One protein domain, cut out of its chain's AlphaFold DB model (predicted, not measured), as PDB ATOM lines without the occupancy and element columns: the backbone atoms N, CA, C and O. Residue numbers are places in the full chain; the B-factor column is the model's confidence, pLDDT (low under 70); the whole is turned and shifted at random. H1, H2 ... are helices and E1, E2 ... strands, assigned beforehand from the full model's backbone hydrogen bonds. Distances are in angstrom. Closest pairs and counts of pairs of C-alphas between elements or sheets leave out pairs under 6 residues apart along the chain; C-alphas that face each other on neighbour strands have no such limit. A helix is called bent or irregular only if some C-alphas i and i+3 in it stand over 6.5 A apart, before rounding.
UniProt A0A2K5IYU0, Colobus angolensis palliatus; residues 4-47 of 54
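This is residues 4 to 47 of the 54 residues of a protein of Colobus angolensis palliatus (UniProt A0A2K5IYU0). A flat, open, three-armed shape has a small two-stranded hairpin, E1 and E2, as one arm; from its open end the helix H1 sticks out one way, and the unnamed stretch of residues 35 to 47 leads off another way and folds back on itself. There is no closed core, and residues 4 to 18 of H1 stand free. The printed part has 44 residues with one named helix and two named strands, in the order H1, E1, E2, and its class is mixed, helices and strands. The sheet has the order E1 - E2 and is antiparallel. The whole is only just extended, close to loose, with a radius of gyration of the C-alphas of 14.1 A and spans of 35 by 34 by 10 A.

Begin with the sheet, where E1, residues 21 to 25, and E2, residues 31 to 34, form a hairpin over a tight link of 5 residues. The two strands are antiparallel, with 153 degrees between their directions. Among the C-alphas that face each other are those of Thr 25 and Lys 31, 4.5 A apart, and those of Glu 21 and Tyr 34, 5.0 A apart. Look for N 32 and O 24, 2.9 A apart, and N 34 and O 21, 2.8 A apart, both within hydrogen-bond range. Going outward, H1, residues 4 to 18, is joined to E1 by a tight link of 2 residues. H1 and E2 are apart, with no C-alpha of the one within 8 A of the other. Inside H1, 9 of 11 O i to N i+4 pairs are within hydrogen-bond range. Past E2, residues 38 to 39 pair with residues 45 to 46, antiparallel.

Find C-alpha 21 at (-31.069, 11.108, 71.213), where E1 begins; its five residues run 11.8 A to C-alpha 25. E2, four residues, runs 10.1 A from C-alpha 31 to C-alpha 34 at (-31.485, 15.143, 74.213). Then go back to C-alpha 4 at (-48.032, -9.106, 73.087), where H1 begins; from there the helix of 15 residues runs 21.2 A to C-alpha 18, and it is not bent.

The two C-alphas farthest apart are those of Phe 28 and Arg 42, at 39.9 A, and the first and last printed C-alphas, of Ser 4 and Ala 47, are 35.8 A apart. The printed part has no cut, and both links between named elements are tight. Residues 35 to 47 hold no named element. In the B-factor column of this predicted model, the mean pLDDT of the printed part is 71.7, and residues 13 to 24, 34 to 39 and 45 to 47 are under 70.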
ATOM      1  N   SER A   4     -47.627 -10.521  73.039       77.31
ATOM      2  CA  SER A   4     -48.032  -9.106  73.087       77.31
ATOM      3  C   SER A   4     -47.059  -8.237  73.900       77.31
ATOM      4  O   SER A   4     -46.747  -7.119  73.496       77.31
ATOM      5  N   GLN A   5     -46.506  -8.757  75.003       81.19
ATOM      6  CA  GLN A   5     -45.540  -8.017  75.825       81.19
ATOM      7  C   GLN A   5     -44.196  -7.858  75.110       81.19
ATOM      8  O   GLN A   5     -43.598  -6.783  75.173       81.19
ATOM      9  N   ASP A   6     -43.748  -8.891  74.395       81.25
ATOM     10  CA  ASP A   6     -42.522  -8.840  73.597       81.25
ATOM     11  C   ASP A   6     -42.652  -7.880  72.412       81.25
ATOM     12  O   ASP A   6     -41.748  -7.080  72.166       81.25
ATOM     13  N   LEU A   7     -43.804  -7.877  71.735       83.62
ATOM     14  CA  LEU A   7     -44.112  -6.902  70.688       83.62
ATOM     15  C   LEU A   7     -44.148  -5.475  71.232       83.62
ATOM     16  O   LEU A   7     -43.541  -4.584  70.646       83.62
ATOM     17  N   PHE A   8     -44.802  -5.249  72.370       80.94
ATOM     18  CA  PHE A   8     -44.858  -3.929  72.995       80.94
ATOM     19  C   PHE A   8     -43.469  -3.464  73.459       80.94
ATOM     20  O   PHE A   8     -43.123  -2.289  73.334       80.94
ATOM     21  N   ARG A   9     -42.613  -4.380  73.931       77.56
ATOM     22  CA  ARG A   9     -41.199  -4.104  74.233       77.56
ATOM     23  C   ARG A   9     -40.386  -3.778  72.987       77.56
ATOM     24  O   ARG A   9     -39.590  -2.846  73.024       77.56
ATOM     25  N   ALA A  10     -40.571  -4.511  71.897       79.88
ATOM     26  CA  ALA A  10     -39.872  -4.257  70.642       79.88
ATOM     27  C   ALA A  10     -40.295  -2.910  70.035       79.88
ATOM     28  O   ALA A  10     -39.442  -2.092  69.693       79.88
ATOM     29  N   LEU A  11     -41.602  -2.643  69.995       80.38
ATOM     30  CA  LEU A  11     -42.177  -1.386  69.522       80.38
ATOM     31  C   LEU A  11     -41.754  -0.214  70.399       80.38
ATOM     32  O   LEU A  11     -41.254   0.771  69.875       80.38
ATOM     33  N   SER A  12     -41.862  -0.323  71.725       70.62
ATOM     34  CA  SER A  12     -41.420   0.747  72.629       70.62
ATOM     35  C   SER A  12     -39.922   1.015  72.514       70.62
ATOM     36  O   SER A  12     -39.518   2.171  72.582       70.62
ATOM     37  N   ARG A  13     -39.092  -0.005  72.270       67.31
ATOM     38  CA  ARG A  13     -37.652   0.158  72.038       67.31
ATOM     39  C   ARG A  13     -37.341   0.789  70.679       67.31
ATOM     40  O   ARG A  13     -36.375   1.539  70.591       67.31
ATOM     41  N   SER A  14     -38.151   0.514  69.657       68.19
ATOM     42  CA  SER A  14     -38.047   1.142  68.335       68.19
ATOM     43  C   SER A  14     -38.503   2.605  68.369       68.19
ATOM     44  O   SER A  14     -37.751   3.488  67.975       68.19
ATOM     45  N   LEU A  15     -39.682   2.873  68.933       66.62
ATOM     46  CA  LEU A  15     -40.302   4.200  69.024       66.62
ATOM     47  C   LEU A  15     -39.589   5.122  70.023       66.62
ATOM     48  O   LEU A  15     -39.455   6.317  69.783       66.62
ATOM     49  N   SER A  16     -39.060   4.591  71.133       60.28
ATOM     50  CA  SER A  16     -38.260   5.403  72.071       60.28
ATOM     51  C   SER A  16     -36.940   5.870  71.459       60.28
ATOM     52  O   SER A  16     -36.353   6.837  71.940       60.28
ATOM     53  N   ARG A  17     -36.475   5.192  70.404       55.34
ATOM     54  CA  ARG A  17     -35.274   5.568  69.657       55.34
ATOM     55  C   ARG A  17     -35.511   6.784  68.758       55.34
ATOM     56  O   ARG A  17     -34.555   7.484  68.461       55.34
ATOM     57  N   GLU A  18     -36.762   7.054  68.384       55.59
ATOM     58  CA  GLU A  18     -37.130   8.138  67.462       55.59
ATOM     59  C   GLU A  18     -37.315   9.511  68.130       55.59
ATOM     60  O   GLU A  18     -37.489  10.495  67.423       55.59
ATOM     61  N   VAL A  19     -37.267   9.634  69.465       55.12
ATOM     62  CA  VAL A  19     -37.587  10.925  70.126       55.12
ATOM     63  C   VAL A  19     -36.530  11.405  71.116       55.12
ATOM     64  O   VAL A  19     -36.549  12.561  71.528       55.12
ATOM     65  N   LYS A  20     -35.601  10.547  71.532       60.94
ATOM     66  CA  LYS A  20     -34.614  10.903  72.552       60.94
ATOM     67  C   LYS A  20     -33.240  10.454  72.094       60.94
ATOM     68  O   LYS A  20     -32.890   9.284  72.252       60.94
ATOM     69  N   GLU A  21     -32.470  11.375  71.529       63.12
ATOM     70  CA  GLU A  21     -31.069  11.108  71.213       63.12
ATOM     71  C   GLU A  21     -30.338  10.809  72.524       63.12
ATOM     72  O   GLU A  21     -30.325  11.617  73.457       63.12
ATOM     73  N   HIS A  22     -29.795   9.600  72.642       66.06
ATOM     74  CA  HIS A  22     -29.014   9.226  73.811       66.06
ATOM     75  C   HIS A  22     -27.656   9.925  73.727       66.06
ATOM     76  O   HIS A  22     -26.818   9.540  72.916       66.06
ATOM     77  N   VAL A  23     -27.462  10.951  74.556       68.12
ATOM     78  CA  VAL A  23     -26.242  11.777  74.559       68.12
ATOM     79  C   VAL A  23     -25.114  11.083  75.314       68.12
ATOM     80  O   VAL A  23     -23.943  11.258  74.997       68.12
ATOM     81  N   GLY A  24     -25.457  10.257  76.298       69.06
ATOM     82  CA  GLY A  24     -24.476   9.500  77.051       69.06
ATOM     83  C   GLY A  24     -25.031   8.974  78.359       69.06
ATOM     84  O   GLY A  24     -26.129   9.323  78.804       69.06
ATOM     85  N   THR A  25     -24.240   8.107  78.972       76.62
ATOM     86  CA  THR A  25     -24.469   7.631  80.330       76.62
ATOM     87  C   THR A  25     -23.282   8.082  81.165       76.62
ATOM     88  O   THR A  25     -22.141   7.867  80.766       76.62
ATOM     89  N   ASP A  26     -23.548   8.743  82.282       80.00
ATOM     90  CA  ASP A  26     -22.505   9.141  83.220       80.00
ATOM     91  C   ASP A  26     -21.989   7.926  84.010       80.00
ATOM     92  O   ASP A  26     -22.643   6.881  84.069       80.00
ATOM     93  N   GLN A  27     -20.816   8.053  84.626       78.56
ATOM     94  CA  GLN A  27     -20.153   7.001  85.405       78.56
ATOM     95  C   GLN A  27     -21.011   6.453  86.561       78.56
ATOM     96  O   GLN A  27     -20.809   5.322  86.997       78.56
ATOM     97  N   PHE A  28     -22.006   7.221  87.017       83.25
ATOM     98  CA  PHE A  28     -22.991   6.800  88.018       83.25
ATOM     99  C   PHE A  28     -24.205   6.052  87.430       83.25
ATOM    100  O   PHE A  28     -25.122   5.691  88.162       83.25
ATOM    101  N   GLY A  29     -24.245   5.807  86.116       79.88
ATOM    102  CA  GLY A  29     -25.342   5.108  85.434       79.88
ATOM    103  C   GLY A  29     -26.524   6.002  85.038       79.88
ATOM    104  O   GLY A  29     -27.517   5.506  84.495       79.88
ATOM    105  N   ASN A  30     -26.421   7.315  85.262       81.38
ATOM    106  CA  ASN A  30     -27.438   8.286  84.865       81.38
ATOM    107  C   ASN A  30     -27.434   8.472  83.346       81.38
ATOM    108  O   ASN A  30     -26.389   8.730  82.751       81.38
ATOM    109  N   LYS A  31     -28.603   8.349  82.711       79.44
ATOM    110  CA  LYS A  31     -28.746   8.444  81.252       79.44
ATOM    111  C   LYS A  31     -29.247   9.825  80.859       79.44
ATOM    112  O   LYS A  31     -30.347  10.215  81.250       79.44
ATOM    113  N   TYR A  32     -28.474  10.516  80.034       74.31
ATOM    114  CA  TYR A  32     -28.832  11.818  79.492       74.31
ATOM    115  C   TYR A  32     -29.440  11.646  78.105       74.31
ATOM    116  O   TYR A  32     -28.928  10.918  77.249       74.31
ATOM    117  N   TYR A  33     -30.568  12.315  77.907       73.62
ATOM    118  CA  TYR A  33     -31.335  12.265  76.676       73.62
ATOM    119  C   TYR A  33     -31.516  13.685  76.161       73.62
ATOM    120  O   TYR A  33     -32.027  14.540  76.886       73.62
ATOM    121  N   TYR A  34     -31.131  13.924  74.913       69.88
ATOM    122  CA  TYR A  34     -31.485  15.143  74.213       69.88
ATOM    123  C   TYR A  34     -32.920  15.001  73.714       69.88
ATOM    124  O   TYR A  34     -33.261  14.064  72.987       69.88
ATOM    125  N   ILE A  35     -33.777  15.903  74.185       68.19
ATOM    126  CA  ILE A  35     -35.153  16.022  73.722       68.19
ATOM    127  C   ILE A  35     -35.116  17.103  72.645       68.19
ATOM    128  O   ILE A  35     -34.918  18.270  72.995       68.19
ATOM    129  N   PRO A  36     -35.281  16.751  71.360       68.06
ATOM    130  CA  PRO A  36     -35.327  17.753  70.320       68.06
ATOM    131  C   PRO A  36     -36.515  18.692  70.577       68.06
ATOM    132  O   PRO A  36     -37.562  18.255  71.080       68.06
ATOM    133  N   PRO A  37     -36.367  19.988  70.262       68.19
ATOM    134  CA  PRO A  37     -37.458  20.941  70.374       68.19
ATOM    135  C   PRO A  37     -38.657  20.440  69.566       68.19
ATOM    136  O   PRO A  37     -38.516  19.923  68.455       68.19
ATOM    137  N   TYR A  38     -39.850  20.554  70.147       69.38
ATOM    138  CA  TYR A  38     -41.061  20.116  69.468       69.38
ATOM    139  C   TYR A  38     -41.319  21.051  68.291       69.38
ATOM    140  O   TYR A  38     -41.622  22.230  68.483       69.38
ATOM    141  N   LYS A  39     -41.203  20.507  67.081       67.81
ATOM    142  CA  LYS A  39     -41.556  21.195  65.849       67.81
ATOM    143  C   LYS A  39     -42.963  20.782  65.456       67.81
ATOM    144  O   LYS A  39     -43.226  19.601  65.222       67.81
ATOM    145  N   ASN A  40     -43.885  21.736  65.441       73.62
ATOM    146  CA  ASN A  40     -45.234  21.452  64.973       73.62
ATOM    147  C   ASN A  40     -45.231  21.217  63.447       73.62
ATOM    148  O   ASN A  40     -44.254  21.495  62.752       73.62
ATOM    149  N   TRP A  41     -46.345  20.729  62.899       74.25
ATOM    150  CA  TRP A  41     -46.492  20.506  61.451       74.25
ATOM    151  C   TRP A  41     -46.388  21.799  60.615       74.25
ATOM    152  O   TRP A  41     -46.206  21.735  59.403       74.25
ATOM    153  N   ARG A  42     -46.478  22.969  61.264       78.12
ATOM    154  CA  ARG A  42     -46.265  24.303  60.685       78.12
ATOM    155  C   ARG A  42     -44.802  24.760  60.718       78.12
ATOM    156  O   ARG A  42     -44.499  25.823  60.190       78.12
ATOM    157  N   GLY A  43     -43.897  23.971  61.294       75.25
ATOM    158  CA  GLY A  43     -42.480  24.305  61.395       75.25
ATOM    159  C   GLY A  43     -42.121  25.252  62.543       75.25
ATOM    160  O   GLY A  43     -40.977  25.691  62.605       75.25
ATOM    161  N   GLU A  44     -43.048  25.552  63.451       73.88
ATOM    162  CA  GLU A  44     -42.788  26.357  64.645       73.88
ATOM    163  C   GLU A  44     -42.142  25.484  65.725       73.88
ATOM    164  O   GLU A  44     -42.641  24.406  66.061       73.88
ATOM    165  N   GLU A  45     -41.021  25.961  66.259       69.94
ATOM    166  CA  GLU A  45     -40.239  25.280  67.286       69.94
ATOM    167  C   GLU A  45     -40.645  25.825  68.658       69.94
ATOM    168  O   GLU A  45     -40.248  26.913  69.073       69.94
ATOM    169  N   GLY A  46     -41.497  25.078  69.358       64.56
ATOM    170  CA  GLY A  46     -41.910  25.417  70.712       64.56
ATOM    171  C   GLY A  46     -40.861  24.947  71.712       64.56
ATOM    172  O   GLY A  46     -40.723  23.742  71.945       64.56
ATOM    173  N   ALA A  47     -40.139  25.881  72.335       58.44
ATOM    174  CA  ALA A  47     -39.293  25.572  73.481       58.44
ATOM    175  C   ALA A  47     -40.172  25.012  74.611       58.44
ATOM    176  O   ALA A  47     -41.038  25.700  75.151       58.44
TER     177      ALA A  47